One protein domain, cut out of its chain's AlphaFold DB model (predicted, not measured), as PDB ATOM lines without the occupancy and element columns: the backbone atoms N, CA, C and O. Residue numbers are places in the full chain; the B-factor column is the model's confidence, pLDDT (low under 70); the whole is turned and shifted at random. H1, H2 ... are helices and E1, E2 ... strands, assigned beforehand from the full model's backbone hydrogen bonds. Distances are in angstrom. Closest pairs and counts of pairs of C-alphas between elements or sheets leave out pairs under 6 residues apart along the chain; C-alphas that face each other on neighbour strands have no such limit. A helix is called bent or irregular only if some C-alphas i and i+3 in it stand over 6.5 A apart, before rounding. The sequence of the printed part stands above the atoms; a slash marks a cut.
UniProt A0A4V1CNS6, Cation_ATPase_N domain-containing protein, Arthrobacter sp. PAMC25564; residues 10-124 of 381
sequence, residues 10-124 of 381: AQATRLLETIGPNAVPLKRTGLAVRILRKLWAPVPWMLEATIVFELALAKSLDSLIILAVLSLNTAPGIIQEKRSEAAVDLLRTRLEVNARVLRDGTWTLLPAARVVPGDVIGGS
ATOM      1  N   ALA A  10      -9.785   5.777 -10.693       80.12
ATOM      2  CA  ALA A  10      -9.964   5.129  -9.394       80.12
ATOM      3  C   ALA A  10      -9.949   6.128  -8.219       80.12
ATOM      4  O   ALA A  10     -10.761   6.020  -7.300       80.12
ATOM      5  N   GLN A  11      -9.061   7.130  -8.250       78.44
ATOM      6  CA  GLN A  11      -9.021   8.192  -7.237       78.44
ATOM      7  C   GLN A  11     -10.247   9.104  -7.322       78.44
ATOM      8  O   GLN A  11     -10.827   9.436  -6.291       78.44
ATOM      9  N   ALA A  12     -10.675   9.465  -8.533       75.31
ATOM     10  CA  ALA A  12     -11.874  10.266  -8.753       75.31
ATOM     11  C   ALA A  12     -13.134   9.547  -8.247       75.31
ATOM     12  O   ALA A  12     -13.983  10.169  -7.618       75.31
ATOM     13  N   THR A  13     -13.233   8.231  -8.448       79.00
ATOM     14  CA  THR A  13     -14.366   7.433  -7.950       79.00
ATOM     15  C   THR A  13     -14.401   7.402  -6.420       79.00
ATOM     16  O   THR A  13     -15.432   7.712  -5.830       79.00
ATOM     17  N   ARG A  14     -13.258   7.165  -5.760       80.12
ATOM     18  CA  ARG A  14     -13.165   7.225  -4.288       80.12
ATOM     19  C   ARG A  14     -13.505   8.607  -3.727       80.12
ATOM     20  O   ARG A  14     -14.147   8.722  -2.686       80.12
ATOM     21  N   LEU A  15     -13.083   9.669  -4.411       77.94
ATOM     22  CA  LEU A  15     -13.407  11.040  -4.022       77.94
ATOM     23  C   LEU A  15     -14.897  11.355  -4.216       77.94
ATOM     24  O   LEU A  15     -15.461  12.034  -3.367       77.94
ATOM     25  N   LEU A  16     -15.552  10.833  -5.260       79.75
ATOM     26  CA  LEU A  16     -17.008  10.952  -5.432       79.75
ATOM     27  C   LEU A  16     -17.783  10.237  -4.326       79.75
ATOM     28  O   LEU A  16     -18.777  10.772  -3.848       79.75
ATOM     29  N   GLU A  17     -17.324   9.064  -3.894       79.25
ATOM     30  CA  GLU A  17     -17.934   8.334  -2.775       79.25
ATOM     31  C   GLU A  17     -17.755   9.071  -1.440       79.25
ATOM     32  O   GLU A  17     -18.638   9.031  -0.588       79.25
ATOM     33  N   THR A  18     -16.636   9.782  -1.267       78.44
ATOM     34  CA  THR A  18     -16.315  10.488  -0.015       78.44
ATOM     35  C   THR A  18     -16.948  11.883   0.064       78.44
ATOM     36  O   THR A  18     -17.386  12.304   1.131       78.44
ATOM     37  N   ILE A  19     -16.972  12.625  -1.048       76.94
ATOM     38  CA  ILE A  19     -17.410  14.035  -1.115       76.94
ATOM     39  C   ILE A  19     -18.873  14.144  -1.575       76.94
ATOM     40  O   ILE A  19     -19.551  15.125  -1.269       76.94
ATOM     41  N   GLY A  20     -19.379  13.124  -2.268       75.69
ATOM     42  CA  GLY A  20     -20.691  13.134  -2.898       75.69
ATOM     43  C   GLY A  20     -20.676  13.768  -4.296       75.69
ATOM     44  O   GLY A  20     -19.687  14.379  -4.714       75.69
ATOM     45  N   PRO A  21     -21.772  13.607  -5.059       77.69
ATOM     46  CA  PRO A  21     -21.883  14.157  -6.401       77.69
ATOM     47  C   PRO A  21     -21.836  15.687  -6.373       77.69
ATOM     48  O   PRO A  21     -22.433  16.330  -5.509       77.69
ATOM     49  N   ASN A  22     -21.188  16.276  -7.376       74.56
ATOM     50  CA  ASN A  22     -21.119  17.719  -7.586       74.56
ATOM     51  C   ASN A  22     -22.448  18.253  -8.152       74.56
ATOM     52  O   ASN A  22     -22.546  18.701  -9.295       74.56
ATOM     53  N   ALA A  23     -23.508  18.133  -7.358       67.44
ATOM     54  CA  ALA A  23     -24.846  18.596  -7.673       67.44
ATOM     55  C   ALA A  23     -25.327  19.542  -6.570       67.44
ATOM     56  O   ALA A  23     -25.311  19.204  -5.389       67.44
ATOM     57  N   VAL A  24     -25.780  20.740  -6.953       64.94
ATOM     58  CA  VAL A  24     -26.348  21.705  -6.003       64.94
ATOM     59  C   VAL A  24     -27.732  21.205  -5.566       64.94
ATOM     60  O   VAL A  24     -28.627  21.127  -6.420       64.94
ATOM     61  N   PRO A  25     -27.943  20.879  -4.275       57.59
ATOM     62  CA  PRO A  25     -29.205  20.325  -3.803       57.59
ATOM     63  C   PRO A  25     -30.337  21.350  -3.934       57.59
ATOM     64  O   PRO A  25     -30.229  22.492  -3.480       57.59
ATOM     65  N   LEU A  26     -31.453  20.936  -4.542       55.66
ATOM     66  CA  LEU A  26     -32.657  21.759  -4.638       55.66
ATOM     67  C   LEU A  26     -33.385  21.762  -3.298       55.66
ATOM     68  O   LEU A  26     -34.098  20.819  -2.956       55.66
ATOM     69  N   LYS A  27     -33.285  22.864  -2.557       59.09
ATOM     70  CA  LYS A  27     -34.203  23.105  -1.446       59.09
ATOM     71  C   LYS A  27     -35.486  23.718  -2.004       59.09
ATOM     72  O   LYS A  27     -35.611  24.938  -2.112       59.09
ATOM     73  N   ARG A  28     -36.446  22.866  -2.382       58.91
ATOM     74  CA  ARG A  28     -37.795  23.319  -2.746       58.91
ATOM     75  C   ARG A  28     -38.465  23.893  -1.500       58.91
ATOM     76  O   ARG A  28     -38.945  23.179  -0.631       58.91
ATOM     77  N   THR A  29     -38.428  25.211  -1.381       67.12
ATOM     78  CA  THR A  29     -39.217  25.937  -0.388       67.12
ATOM     79  C   THR A  29     -40.667  25.975  -0.858       67.12
ATOM     80  O   THR A  29     -40.929  26.295  -2.014       67.12
ATOM     81  N   GLY A  30     -41.610  25.626   0.021       77.19
ATOM     82  CA  GLY A  30     -43.034  25.676  -0.307       77.19
ATOM     83  C   GLY A  30     -43.484  27.092  -0.676       77.19
ATOM     84  O   GLY A  30     -42.953  28.075  -0.154       77.19
ATOM     85  N   LEU A  31     -44.489  27.194  -1.552       73.38
ATOM     86  CA  LEU A  31     -45.048  28.468  -2.026       73.38
ATOM     87  C   LEU A  31     -45.418  29.405  -0.862       73.38
ATOM     88  O   LEU A  31     -45.076  30.583  -0.889       73.38
ATOM     89  N   ALA A  32     -46.041  28.860   0.187       76.06
ATOM     90  CA  ALA A  32     -46.441  29.611   1.375       76.06
ATOM     91  C   ALA A  32     -45.246  30.253   2.098       76.06
ATOM     92  O   ALA A  32     -45.298  31.424   2.453       76.06
ATOM     93  N   VAL A  33     -44.132  29.529   2.248       79.50
ATOM     94  CA  VAL A  33     -42.915  30.046   2.900       79.50
ATOM     95  C   VAL A  33     -42.280  31.167   2.075       79.50
ATOM     96  O   VAL A  33     -41.726  32.114   2.632       79.50
ATOM     97  N   ARG A  34     -42.359  31.084   0.743       75.19
ATOM     98  CA  ARG A  34     -41.859  32.141  -0.151       75.19
ATOM     99  C   ARG A  34     -42.714  33.397  -0.075       75.19
ATOM    100  O   ARG A  34     -42.161  34.489   0.008       75.19
ATOM    101  N   ILE A  35     -44.036  33.235  -0.058       76.69
ATOM    102  CA  ILE A  35     -44.983  34.340   0.119       76.69
ATOM    103  C   ILE A  35     -44.747  35.012   1.475       76.69
ATOM    104  O   ILE A  35     -44.559  36.223   1.526       76.69
ATOM    105  N   LEU A  36     -44.628  34.227   2.547       79.19
ATOM    106  CA  LEU A  36     -44.377  34.744   3.893       79.19
ATOM    107  C   LEU A  36     -43.051  35.512   3.985       79.19
ATOM    108  O   LEU A  36     -42.975  36.560   4.615       79.19
ATOM    109  N   ARG A  37     -42.011  35.047   3.281       80.12
ATOM    110  CA  ARG A  37     -40.734  35.764   3.195       80.12
ATOM    111  C   ARG A  37     -40.851  37.089   2.443       80.12
ATOM    112  O   ARG A  37     -40.170  38.037   2.814       80.12
ATOM    113  N   LYS A  38     -41.685  37.157   1.399       74.62
ATOM    114  CA  LYS A  38     -41.948  38.414   0.680       74.62
ATOM    115  C   LYS A  38     -42.735  39.404   1.539       74.62
ATOM    116  O   LYS A  38     -42.463  40.589   1.430       74.62
ATOM    117  N   LEU A  39     -43.625  38.930   2.414       73.62
ATOM    118  CA  LEU A  39     -44.391  39.756   3.364       73.62
ATOM    119  C   LEU A  39     -43.534  40.280   4.535       73.62
ATOM    120  O   LEU A  39     -43.805  41.339   5.079       73.62
ATOM    121  N   TRP A  40     -42.437  39.600   4.879       77.81
ATOM    122  CA  TRP A  40     -41.472  40.041   5.903       77.81
ATOM    123  C   TRP A  40     -40.495  41.143   5.460       77.81
ATOM    124  O   TRP A  40     -39.509  41.415   6.145       77.81
ATOM    125  N   ALA A  41     -40.733  41.784   4.314       79.12
ATOM    126  CA  ALA A  41     -39.927  42.920   3.887       79.12
ATOM    127  C   ALA A  41     -40.462  44.246   4.483       79.12
ATOM    128  O   ALA A  41     -41.670  44.388   4.681       79.12
ATOM    129  N   PRO A  42     -39.594  45.256   4.708       80.25
ATOM    130  CA  PRO A  42     -39.997  46.533   5.311       80.25
ATOM    131  C   PRO A  42     -41.108  47.272   4.549       80.25
ATOM    132  O   PRO A  42     -41.920  47.972   5.145       80.25
ATOM    133  N   VAL A  43     -41.148  47.113   3.223       79.25
ATOM    134  CA  VAL A  43     -42.130  47.769   2.347       79.25
ATOM    135  C   VAL A  43     -43.539  47.165   2.504       79.25
ATOM    136  O   VAL A  43     -44.464  47.929   2.777       79.25
ATOM    137  N   PRO A  44     -43.746  45.835   2.395       82.25
ATOM    138  CA  PRO A  44     -45.032  45.213   2.712       82.25
ATOM    139  C   PRO A  44     -45.532  45.525   4.119       82.25
ATOM    140  O   PRO A  44     -46.711  45.804   4.270       82.25
ATOM    141  N   TRP A  45     -44.653  45.569   5.126       85.94
ATOM    142  CA  TRP A  45     -45.039  45.953   6.489       85.94
ATOM    143  C   TRP A  45     -45.695  47.331   6.564       85.94
ATOM    144  O   TRP A  45     -46.678  47.506   7.280       85.94
ATOM    145  N   MET A  46     -45.190  48.306   5.805       88.06
ATOM    146  CA  MET A  46     -45.841  49.611   5.724       88.06
ATOM    147  C   MET A  46     -47.234  49.520   5.096       88.06
ATOM    148  O   MET A  46     -48.156  50.163   5.583       88.06
ATOM    149  N   LEU A  47     -47.404  48.719   4.041       85.62
ATOM    150  CA  LEU A  47     -48.696  48.557   3.367       85.62
ATOM    151  C   LEU A  47     -49.705  47.786   4.227       85.62
ATOM    152  O   LEU A  47     -50.870  48.167   4.284       85.62
ATOM    153  N   GLU A  48     -49.261  46.753   4.941       87.19
ATOM    154  CA  GLU A  48     -50.072  46.029   5.923       87.19
ATOM    155  C   GLU A  48     -50.528  46.957   7.054       87.19
ATOM    156  O   GLU A  48     -51.705  46.950   7.414       87.19
ATOM    157  N   ALA A  49     -49.634  47.811   7.563       89.38
ATOM    158  CA  ALA A  49     -49.984  48.809   8.569       89.38
ATOM    159  C   ALA A  49     -51.044  49.798   8.053       89.38
ATOM    160  O   ALA A  49     -51.989  50.104   8.781       89.38
ATOM    161  N   THR A  50     -50.941  50.247   6.798       89.88
ATOM    162  CA  THR A  50     -51.957  51.113   6.180       89.88
ATOM    163  C   THR A  50     -53.308  50.408   6.059       89.88
ATOM    164  O   THR A  50     -54.325  50.996   6.416       89.88
ATOM    165  N   ILE A  51     -53.333  49.135   5.643       88.44
ATOM    166  CA  ILE A  51     -54.573  48.343   5.560       88.44
ATOM    167  C   ILE A  51     -55.232  48.228   6.940       88.44
ATOM    168  O   ILE A  51     -56.434  48.456   7.062       88.44
ATOM    169  N   VAL A  52     -54.459  47.914   7.987       91.00
ATOM    170  CA  VAL A  52     -54.970  47.820   9.367       91.00
ATOM    171  C   VAL A  52     -55.512  49.168   9.849       91.00
ATOM    172  O   VAL A  52     -56.568  49.212  10.482       91.00
ATOM    173  N   PHE A  53     -54.829  50.267   9.529       92.31
ATOM    174  CA  PHE A  53     -55.254  51.614   9.907       92.31
ATOM    175  C   PHE A  53     -56.558  52.034   9.211       92.31
ATOM    176  O   PHE A  53     -57.460  52.568   9.855       92.31
ATOM    177  N   GLU A  54     -56.710  51.744   7.919       88.81
ATOM    178  CA  GLU A  54     -57.941  52.034   7.172       88.81
ATOM    179  C   GLU A  54     -59.119  51.151   7.600       88.81
ATOM    180  O   GLU A  54     -60.252  51.640   7.683       88.81
ATOM    181  N   LEU A  55     -58.859  49.887   7.954       88.25
ATOM    182  CA  LEU A  55     -59.865  49.012   8.562       88.25
ATOM    183  C   LEU A  55     -60.337  49.566   9.911       88.25
ATOM    184  O   LEU A  55     -61.536  49.559  10.190       88.25
ATOM    185  N   ALA A  56     -59.412  50.074  10.732       90.50
ATOM    186  CA  ALA A  56     -59.734  50.694  12.018       90.50
ATOM    187  C   ALA A  56     -60.582  51.970  11.858       90.50
ATOM    188  O   ALA A  56     -61.409  52.269  12.716       90.50
ATOM    189  N   LEU A  57     -60.430  52.685  10.739       89.19
ATOM    190  CA  LEU A  57     -61.271  53.824  10.353       89.19
ATOM    191  C   LEU A  57     -62.615  53.410   9.716       89.19
ATOM    192  O   LEU A  57     -63.370  54.280   9.283       89.19
ATOM    193  N   ALA A  58     -62.922  52.107   9.646       82.69
ATOM    194  CA  ALA A  58     -64.104  51.529   8.999       82.69
ATOM    195  C   ALA A  58     -64.265  51.900   7.506       82.69
ATOM    196  O   ALA A  58     -65.364  51.832   6.949       82.69
ATOM    197  N   LYS A  59     -63.167  52.264   6.826       86.25
ATOM    198  CA  LYS A  59     -63.148  52.588   5.391       86.25
ATOM    199  C   LYS A  59     -62.824  51.339   4.573       86.25
ATOM    200  O   LYS A  59     -61.735  51.189   4.024       86.25
ATOM    201  N   SER A  60     -63.796  50.436   4.470       85.69
ATOM    202  CA  SER A  60     -63.612  49.140   3.801       85.69
ATOM    203  C   SER A  60     -63.214  49.270   2.326       85.69
ATOM    204  O   SER A  60     -62.462  48.443   1.819       85.69
ATOM    205  N   LEU A  61     -63.677  50.318   1.636       89.56
ATOM    206  CA  LEU A  61     -63.397  50.521   0.212       89.56
ATOM    207  C   LEU A  61     -61.940  50.934  -0.051       89.56
ATOM    208  O   LEU A  61     -61.323  50.398  -0.967       89.56
ATOM    209  N   ASP A  62     -61.371  51.803   0.784       84.38
ATOM    210  CA  ASP A  62     -59.972  52.231   0.649       84.38
ATOM    211  C   ASP A  62     -59.022  51.059   0.934       84.38
ATOM    212  O   ASP A  62     -58.150  50.744   0.121       84.38
ATOM    213  N   SER A  63     -59.310  50.297   1.997       83.94
ATOM    214  CA  SER A  63     -58.510  49.120   2.354       83.94
ATOM    215  C   SER A  63     -58.519  48.052   1.251       83.94
ATOM    216  O   SER A  63     -57.502  47.403   0.993       83.94
ATOM    217  N   LEU A  64     -59.649  47.909   0.541       90.00
ATOM    218  CA  LEU A  64     -59.786  47.004  -0.597       90.00
ATOM    219  C   LEU A  64     -58.924  47.456  -1.785       90.00
ATOM    220  O   LEU A  64     -58.320  46.614  -2.450       90.00
ATOM    221  N   ILE A  65     -58.829  48.767  -2.037       90.56
ATOM    222  CA  ILE A  65     -57.973  49.325  -3.093       90.56
ATOM    223  C   ILE A  65     -56.503  49.022  -2.795       90.56
ATOM    224  O   ILE A  65     -55.792  48.515  -3.666       90.56
ATOM    225  N   ILE A  66     -56.043  49.269  -1.566       88.69
ATOM    226  CA  ILE A  66     -54.648  49.003  -1.181       88.69
ATOM    227  C   ILE A  66     -54.332  47.508  -1.281       88.69
ATOM    228  O   ILE A  66     -53.290  47.127  -1.823       88.69
ATOM    229  N   LEU A  67     -55.252  46.648  -0.837       86.62
ATOM    230  CA  LEU A  67     -55.114  45.200  -0.959       86.62
ATOM    231  C   LEU A  67     -55.029  44.746  -2.425       86.62
ATOM    232  O   LEU A  67     -54.218  43.875  -2.763       86.62
ATOM    233  N   ALA A  68     -55.825  45.347  -3.312       89.00
ATOM    234  CA  ALA A  68     -55.781  45.069  -4.743       89.00
ATOM    235  C   ALA A  68     -54.430  45.476  -5.353       89.00
ATOM    236  O   ALA A  68     -53.824  44.685  -6.077       89.00
ATOM    237  N   VAL A  69     -53.908  46.657  -5.009       87.19
ATOM    238  CA  VAL A  69     -52.591  47.129  -5.471       87.19
ATOM    239  C   VAL A  69     -51.467  46.207  -4.988       87.19
ATOM    240  O   VAL A  69     -50.612  45.812  -5.783       87.19
ATOM    241  N   LEU A  70     -51.483  45.799  -3.716       85.44
ATOM    242  CA  LEU A  70     -50.498  44.869  -3.150       85.44
ATOM    243  C   LEU A  70     -50.526  43.505  -3.861       85.44
ATOM    244  O   LEU A  70     -49.478  42.927  -4.178       85.44
ATOM    245  N   SER A  71     -51.731  43.017  -4.161       86.12
ATOM    246  CA  SER A  71     -51.946  41.768  -4.893       86.12
ATOM    247  C   SER A  71     -51.411  41.861  -6.322       86.12
ATOM    248  O   SER A  71     -50.672  40.975  -6.758       86.12
ATOM    249  N   LEU A  72     -51.700  42.958  -7.032       86.75
ATOM    250  CA  LEU A  72     -51.182  43.217  -8.379       86.75
ATOM    251  C   LEU A  72     -49.658  43.370  -8.406       86.75
ATOM    252  O   LEU A  72     -49.031  42.975  -9.383       86.75
ATOM    253  N   ASN A  73     -49.047  43.913  -7.353       83.62
ATOM    254  CA  ASN A  73     -47.594  44.039  -7.267       83.62
ATOM    255  C   ASN A  73     -46.907  42.678  -7.048       83.62
ATOM    256  O   ASN A  73     -45.868  42.390  -7.643       83.62
ATOM    257  N   THR A  74     -47.509  41.807  -6.236       80.50
ATOM    258  CA  THR A  74     -46.887  40.537  -5.826       80.50
ATOM    259  C   THR A  74     -47.182  39.387  -6.798       80.50
ATOM    260  O   THR A  74     -46.329  38.515  -7.007       80.50
ATOM    261  N   ALA A  75     -48.362  39.372  -7.430       83.81
ATOM    262  CA  ALA A  75     -48.805  38.279  -8.299       83.81
ATOM    263  C   ALA A  75     -47.884  38.034  -9.515       83.81
ATOM    264  O   ALA A  75     -47.480  36.880  -9.707       83.81
ATOM    265  N   PRO A  76     -47.461  39.055 -10.292       82.94
ATOM    266  CA  PRO A  76     -46.519  38.864 -11.394       82.94
ATOM    267  C   PRO A  76     -45.197  38.267 -10.915       82.94
ATOM    268  O   PRO A  76     -44.672  37.359 -11.553       82.94
ATOM    269  N   GLY A  77     -44.702  38.702  -9.751       79.88
ATOM    270  CA  GLY A  77     -43.471  38.182  -9.160       79.88
ATOM    271  C   GLY A  77     -43.550  36.689  -8.832       79.88
ATOM    272  O   GLY A  77     -42.596  35.960  -9.086       79.88
ATOM    273  N   ILE A  78     -44.682  36.206  -8.312       78.00
ATOM    274  CA  ILE A  78     -44.888  34.774  -8.027       78.00
ATOM    275  C   ILE A  78     -45.025  33.968  -9.325       78.00
ATOM    276  O   ILE A  78     -44.457  32.881  -9.444       78.00
ATOM    277  N   ILE A  79     -45.768  34.487 -10.307       81.44
ATOM    278  CA  ILE A  79     -45.958  33.824 -11.605       81.44
ATOM    279  C   ILE A  79     -44.620  33.710 -12.342       81.44
ATOM    280  O   ILE A  79     -44.308  32.663 -12.911       81.44
ATOM    281  N   GLN A  80     -43.815  34.769 -12.314       81.44
ATOM    282  CA  GLN A  80     -42.524  34.806 -12.982       81.44
ATOM    283  C   GLN A  80     -41.512  33.881 -12.310       81.44
ATOM    284  O   GLN A  80     -40.811  33.153 -13.002       81.44
ATOM    285  N   GLU A  81     -41.517  33.811 -10.979       80.06
ATOM    286  CA  GLU A  81     -40.670  32.889 -10.224       80.06
ATOM    287  C   GLU A  81     -40.992  31.420 -10.546       80.06
ATOM    288  O   GLU A  81     -40.083  30.643 -10.832       80.06
ATOM    289  N   LYS A  82     -42.280  31.052 -10.644       78.31
ATOM    290  CA  LYS A  82     -42.688  29.707 -11.093       78.31
ATOM    291  C   LYS A  82     -42.225  29.390 -12.516       78.31
ATOM    292  O   LYS A  82     -41.806  28.268 -12.791       78.31
ATOM    293  N   ARG A  83     -42.307  30.364 -13.429       78.81
ATOM    294  CA  ARG A  83     -41.847  30.194 -14.817       78.81
ATOM    295  C   ARG A  83     -40.331  30.029 -14.893       78.81
ATOM    296  O   ARG A  83     -39.861  29.189 -15.653       78.81
ATOM    297  N   SER A  84     -39.576  30.782 -14.096       78.75
ATOM    298  CA  SER A  84     -38.121  30.651 -14.008       78.75
ATOM    299  C   SER A  84     -37.703  29.290 -13.456       78.75
ATOM    300  O   SER A  84     -36.804  28.668 -14.011       78.75
ATOM    301  N   GLU A  85     -38.378  28.788 -12.422       78.50
ATOM    302  CA  GLU A  85     -38.104  27.447 -11.894       78.50
ATOM    303  C   GLU A  85     -38.417  26.349 -12.909       78.50
ATOM    304  O   GLU A  85     -37.590  25.468 -13.118       78.50
ATOM    305  N   ALA A  86     -39.557  26.438 -13.601       75.88
ATOM    306  CA  ALA A  86     -39.915  25.484 -14.647       75.88
ATOM    307  C   ALA A  86     -38.907  25.492 -15.809       75.88
ATOM    308  O   ALA A  86     -38.534  24.435 -16.314       75.88
ATOM    309  N   ALA A  87     -38.425  26.672 -16.211       74.12
ATOM    310  CA  ALA A  87     -37.400  26.793 -17.242       74.12
ATOM    311  C   ALA A  87     -36.060  26.184 -16.795       74.12
ATOM    312  O   ALA A  87     -35.426  25.474 -17.571       74.12
ATOM    313  N   VAL A  88     -35.641  26.416 -15.547       73.19
ATOM    314  CA  VAL A  88     -34.404  25.840 -14.991       73.19
ATOM    315  C   VAL A  88     -34.507  24.322 -14.847       73.19
ATOM    316  O   VAL A  88     -33.547  23.625 -15.173       73.19
ATOM    317  N   ASP A  89     -35.654  23.799 -14.413       75.88
ATOM    318  CA  ASP A  89     -35.879  22.356 -14.300       75.88
ATOM    319  C   ASP A  89     -35.852  21.686 -15.686       75.88
ATOM    320  O   ASP A  89     -35.145  20.694 -15.874       75.88
ATOM    321  N   LEU A  90     -36.508  22.276 -16.694       69.75
ATOM    322  CA  LEU A  90     -36.462  21.785 -18.078       69.75
ATOM    323  C   LEU A  90     -35.046  21.837 -18.661       69.75
ATOM    324  O   LEU A  90     -34.589  20.860 -19.259       69.75
ATOM    325  N   LEU A  91     -34.320  22.937 -18.450       66.12
ATOM    326  CA  LEU A  91     -32.930  23.062 -18.882       66.12
ATOM    327  C   LEU A  91     -32.033  22.024 -18.205       66.12
ATOM    328  O   LEU A  91     -31.213  21.427 -18.884       66.12
ATOM    329  N   ARG A  92     -32.201  21.733 -16.911       62.69
ATOM    330  CA  ARG A  92     -31.415  20.684 -16.238       62.69
ATOM    331  C   ARG A  92     -31.737  19.276 -16.728       62.69
ATOM    332  O   ARG A  92     -30.836  18.451 -16.778       62.69
ATOM    333  N   THR A  93     -32.983  18.996 -17.106       64.25
ATOM    334  CA  THR A  93     -33.338  17.692 -17.701       64.25
ATOM    335  C   THR A  93     -32.849  17.531 -19.140       64.25
ATOM    336  O   THR A  93     -32.586  16.415 -19.571       64.25
ATOM    337  N   ARG A  94     -32.718  18.630 -19.896       56.72
ATOM    338  CA  ARG A  94     -32.256  18.623 -21.296       56.72
ATOM    339  C   ARG A  94     -30.743  18.779 -21.432       56.72
ATOM    340  O   ARG A  94     -30.171  18.275 -22.390       56.72
ATOM    341  N   LEU A  95     -30.102  19.477 -20.498       55.62
ATOM    342  CA  LEU A  95     -28.658  19.567 -20.382       55.62
ATOM    343  C   LEU A  95     -28.201  18.611 -19.283       55.62
ATOM    344  O   LEU A  95     -28.037  19.003 -18.127       55.62
ATOM    345  N   GLU A  96     -27.879  17.377 -19.665       57.19
ATOM    346  CA  GLU A  96     -26.771  16.695 -19.005       57.19
ATOM    347  C   GLU A  96     -25.538  17.571 -19.230       57.19
ATOM    348  O   GLU A  96     -24.883  17.508 -20.271       57.19
ATOM    349  N   VAL A  97     -25.296  18.510 -18.310       60.22
ATOM    350  CA  VAL A  97     -24.163  19.428 -18.391       60.22
ATOM    351  C   VAL A  97     -22.919  18.560 -18.344       60.22
ATOM    352  O   VAL A  97     -22.538  18.069 -17.290       60.22
ATOM    353  N   ASN A  98     -22.336  18.311 -19.505       62.34
ATOM    354  CA  ASN A  98     -21.192  17.441 -19.670       62.34
ATOM    355  C   ASN A  98     -19.928  18.306 -19.661       62.34
ATOM    356  O   ASN A  98     -19.784  19.232 -20.460       62.34
ATOM    357  N   ALA A  99     -19.018  18.032 -18.733       64.81
ATOM    358  CA  ALA A  99     -17.731  18.695 -18.620       64.81
ATOM    359  C   ALA A  99     -16.647  17.821 -19.260       64.81
ATOM    360  O   ALA A  99     -16.558  16.620 -19.003       64.81
ATOM    361  N   ARG A 100     -15.796  18.429 -20.091       66.12
ATOM    362  CA  ARG A 100     -14.598  17.768 -20.618       66.12
ATOM    363  C   ARG A 100     -13.480  17.886 -19.581       66.12
ATOM    364  O   ARG A 100     -12.977  18.987 -19.348       66.12
ATOM    365  N   VAL A 101     -13.119  16.760 -18.975       72.19
ATOM    366  CA  VAL A 101     -12.101  16.653 -17.922       72.19
ATOM    367  C   VAL A 101     -10.939  15.779 -18.383       72.19
ATOM    368  O   VAL A 101     -11.133  14.846 -19.159       72.19
ATOM    369  N   LEU A 102      -9.727  16.085 -17.926       71.50
ATOM    370  CA  LEU A 102      -8.550  15.248 -18.143       71.50
ATOM    371  C   LEU A 102      -8.419  14.245 -16.987       71.50
ATOM    372  O   LEU A 102      -8.209  14.660 -15.845       71.50
ATOM    373  N   ARG A 103      -8.537  12.947 -17.284       76.31
ATOM    374  CA  ARG A 103      -8.330  11.837 -16.339       76.31
ATOM    375  C   ARG A 103      -7.408  10.799 -16.952       76.31
ATOM    376  O   ARG A 103      -7.534  10.492 -18.136       76.31
ATOM    377  N   ASP A 104      -6.485  10.273 -16.154       74.38
ATOM    378  CA  ASP A 104      -5.500   9.283 -16.618       74.38
ATOM    379  C   ASP A 104      -4.745   9.746 -17.894       74.38
ATOM    380  O   ASP A 104      -4.425   8.951 -18.773       74.38
ATOM    381  N   GLY A 105      -4.512  11.060 -18.046       71.50
ATOM    382  CA  GLY A 105      -3.887  11.653 -19.236       71.50
ATOM    383  C   GLY A 105      -4.769  11.715 -20.494       71.50
ATOM    384  O   GLY A 105      -4.308  12.189 -21.532       71.50
ATOM    385  N   THR A 106      -6.036  11.298 -20.418       73.12
ATOM    386  CA  THR A 106      -6.996  11.305 -21.533       73.12
ATOM    387  C   THR A 106      -8.139  12.289 -21.295       73.12
ATOM    388  O   THR A 106      -8.616  12.470 -20.176       73.12
ATOM    389  N   TRP A 107      -8.575  12.975 -22.353       73.69
ATOM    390  CA  TRP A 107      -9.723  13.875 -22.278       73.69
ATOM    391  C   TRP A 107     -11.014  13.068 -22.358       73.69
ATOM    392  O   TRP A 107     -11.326  12.497 -23.400       73.69
ATOM    393  N   THR A 108     -11.790  13.063 -21.280       70.75
ATOM    394  CA  THR A 108     -13.069  12.356 -21.209       70.75
ATOM    395  C   THR A 108     -14.203  13.348 -20.975       70.75
ATOM    396  O   THR A 108     -14.071  14.318 -20.225       70.75
ATOM    397  N   LEU A 109     -15.334  13.127 -21.641       68.06
ATOM    398  CA  LEU A 109     -16.558  13.888 -21.416       68.06
ATOM    399  C   LEU A 109     -17.356  13.199 -20.300       68.06
ATOM    400  O   LEU A 109     -17.730  12.040 -20.456       68.06
ATOM    401  N   LEU A 110     -17.580  13.877 -19.173       70.38
ATOM    402  CA  LEU A 110     -18.351  13.332 -18.053       70.38
ATOM    403  C   LEU A 110     -19.459  14.289 -17.606       70.38
ATOM    404  O   LEU A 110     -19.264  15.505 -17.651       70.38
ATOM    405  N   PRO A 111     -20.575  13.767 -17.065       73.50
ATOM    406  CA  PRO A 111     -21.591  14.597 -16.433       73.50
ATOM    407  C   PRO A 111     -20.983  15.451 -15.314       73.50
ATOM    408  O   PRO A 111     -20.209  14.950 -14.496       73.50
ATOM    409  N   ALA A 112     -21.377  16.722 -15.223       70.50
ATOM    410  CA  ALA A 112     -20.872  17.693 -14.250       70.50
ATOM    411  C   ALA A 112     -21.039  17.221 -12.796       70.50
ATOM    412  O   ALA A 112     -20.213  17.543 -11.945       70.50
ATOM    413  N   ALA A 113     -22.054  16.389 -12.536       71.88
ATOM    414  CA  ALA A 113     -22.295  15.755 -11.242       71.88
ATOM    415  C   ALA A 113     -21.175  14.792 -10.801       71.88
ATOM    416  O   ALA A 113     -21.049  14.513  -9.613       71.88
ATOM    417  N   ARG A 114     -20.361  14.282 -11.736       71.19
ATOM    418  CA  ARG A 114     -19.241  13.363 -11.471       71.19
ATOM    419  C   ARG A 114     -17.875  14.054 -11.500       71.19
ATOM    420  O   ARG A 114     -16.853  13.370 -11.460       71.19
ATOM    421  N   VAL A 115     -17.842  15.382 -11.615       71.75
ATOM    422  CA  VAL A 115     -16.604  16.170 -11.583       71.75
ATOM    423  C   VAL A 115     -16.118  16.287 -10.145       71.75
ATOM    424  O   VAL A 115     -16.908  16.544  -9.238       71.75
ATOM    425  N   VAL A 116     -14.816  16.103  -9.948       75.75
ATOM    426  CA  VAL A 116     -14.184  16.048  -8.626       75.75
ATOM    427  C   VAL A 116     -13.169  17.182  -8.476       75.75
ATOM    428  O   VAL A 116     -12.518  17.547  -9.461       75.75
ATOM    429  N   PRO A 117     -12.974  17.740  -7.262       68.12
ATOM    430  CA  PRO A 117     -11.884  18.676  -7.004       68.12
ATOM    431  C   PRO A 117     -10.525  18.090  -7.425       68.12
ATOM    432  O   PRO A 117     -10.071  17.094  -6.867       68.12
ATOM    433  N   GLY A 118      -9.876  18.712  -8.416       66.12
ATOM    434  CA  GLY A 118      -8.597  18.262  -8.982       66.12
ATOM    435  C   GLY A 118      -8.654  17.842 -10.454       66.12
ATOM    436  O   GLY A 118      -7.595  17.725 -11.067       66.12
ATOM    437  N   ASP A 119      -9.847  17.675 -11.034       67.75
ATOM    438  CA  ASP A 119     -10.015  17.477 -12.480       67.75
ATOM    439  C   ASP A 119      -9.563  18.735 -13.256       67.75
ATOM    440  O   ASP A 119      -9.939  19.864 -12.927       67.75
ATOM    441  N   VAL A 120      -8.773  18.549 -14.319       66.12
ATOM    442  CA  VAL A 120      -8.385  19.643 -15.227       66.12
ATOM    443  C   VAL A 120      -9.473  19.793 -16.290       66.12
ATOM    444  O   VAL A 120      -9.703  18.877 -17.077       66.12
ATOM    445  N   ILE A 121     -10.159  20.939 -16.308       68.44
ATOM    446  CA  ILE A 121     -11.271  21.217 -17.229       68.44
ATOM    447  C   ILE A 121     -10.743  21.940 -18.473       68.44
ATOM    448  O   ILE A 121     -10.069  22.964 -18.373       68.44
ATOM    449  N   GLY A 122     -11.069  21.419 -19.657       56.16
ATOM    450  CA  GLY A 122     -10.458  21.829 -20.929       56.16
ATOM    451  C   GLY A 122     -11.092  23.022 -21.646       56.16
ATOM    452  O   GLY A 122     -10.740  23.287 -22.790       56.16
ATOM    453  N   GLY A 123     -12.041  23.731 -21.038       59.88
ATOM    454  CA  GLY A 123     -12.852  24.723 -21.745       59.88
ATOM    455  C   GLY A 123     -13.021  26.030 -20.983       59.88
ATOM    456  O   GLY A 123     -13.444  26.042 -19.831       59.88
ATOM    457  N   SER A 124     -12.735  27.135 -21.672       53.34
ATOM    458  CA  SER A 124     -13.180  28.514 -21.395       53.34
ATOM    459  C   SER A 124     -12.589  29.256 -20.185       53.34
ATOM    460  O   SER A 124     -12.230  30.423 -20.329       53.34
TER     461      SER A 124
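This is residues 10 to 124 of the 381 residues of the protein "Cation_ATPase_N domain-containing protein" of Arthrobacter sp. PAMC25564 (UniProt A0A4V1CNS6). A long, open rod with a small head at one end: the long helix H4, bent but running on nearly straight with its arms at 24 degrees, spans much of the length, and at the far end from the head it folds back on H3 as a helical hairpin. The head gathers the strand hairpin of E1 and E2, helix H1 and the tail of residues 112 to 124, while residues 25 to 30 of the link from H1 to H2 stand free, as do residues 83 to 94 of H4, which leaves the frame loose between the two ends. The printed part has 115 residues, with four named helices and two named strands in the order H1, H2, H3, H4, E1, E2; the two strands form one antiparallel sheet, and the class is mostly helix. The whole is extended, with a radius of gyration of the C-alphas of 24.2 A, and the C-alphas span 77 by 26 by 22 A.

H1 holds residues 10 to 19 and begins at C-alpha 10, at (-9.964, 5.129, -9.394); it measures 14.3 A from first to last C-alpha. H2, residues 31 to 39, measures 12.5 A. H3, residues 42 to 56, measures 21.3 A and ends at C-alpha 56, at (-59.734, 50.694, 12.018). H4, residues 60 to 94, was assigned as one helix by its hydrogen bonds but is bent: C-alphas 73 and 76 are 6.7 A apart. Its arm H4a, residues 60 to 73, measures 20.1 A, and its arm H4b, residues 76 to 94, measures 26.7 A. E1, residues 98 to 103, measures 14.4 A. E2, residues 106 to 111, measures 15.8 A and ends at C-alpha 111, at (-21.591, 14.597, -16.433). Residues 112 to 124 hold no named element.

H1 touches no helix, and it is apart from H2, E1 and E2, among others. H2 is near H4b, with 6 pairs of C-alphas within 10 A. H2 and H3 are close but not clearly touching, and about perpendicular at 84 degrees; their closest C-alphas, those of Leu 39 and Trp 45, are 7.0 A apart. H3 and H4a form a helical hairpin: they touch, with the closest C-alphas, those of Ile 51 and Ser 63, 5.1 A apart. They run opposite ways at a shallow tilt of 19 degrees. H3 and H4b are apart. The lines of H4a and H4b stand at a shallow tilt of 24 degrees. E1 and E2 form a hairpin of antiparallel neighbours, with 146 degrees between their directions; N 101 and O 108 are 2.9 A apart and N 108 and O 101 are 2.8 A apart, both within hydrogen-bond range. Residues 101 to 102 of E1 also pair, antiparallel, with residues 120 to 121. In H1, H2, H3, H4a and H4b every O i to N i+4 pair is within hydrogen-bond range.

The two C-alphas farthest apart, those of Ala 58 and Gly 105, are 77.5 A apart, while the first and last printed C-alphas, those of Ala 10 and Ser 124, are 26.5 A apart. The printed part has no cut. The link from H1 to H2, with 11 residues, is long; those from H2 to H3, H3 to H4, H4 to E1 and E1 to E2 are tight. The mean pLDDT of the printed part is 76.2, and 27 residues are under 70: residues 23 to 29, 90 to 100, 109 and 117 to 124.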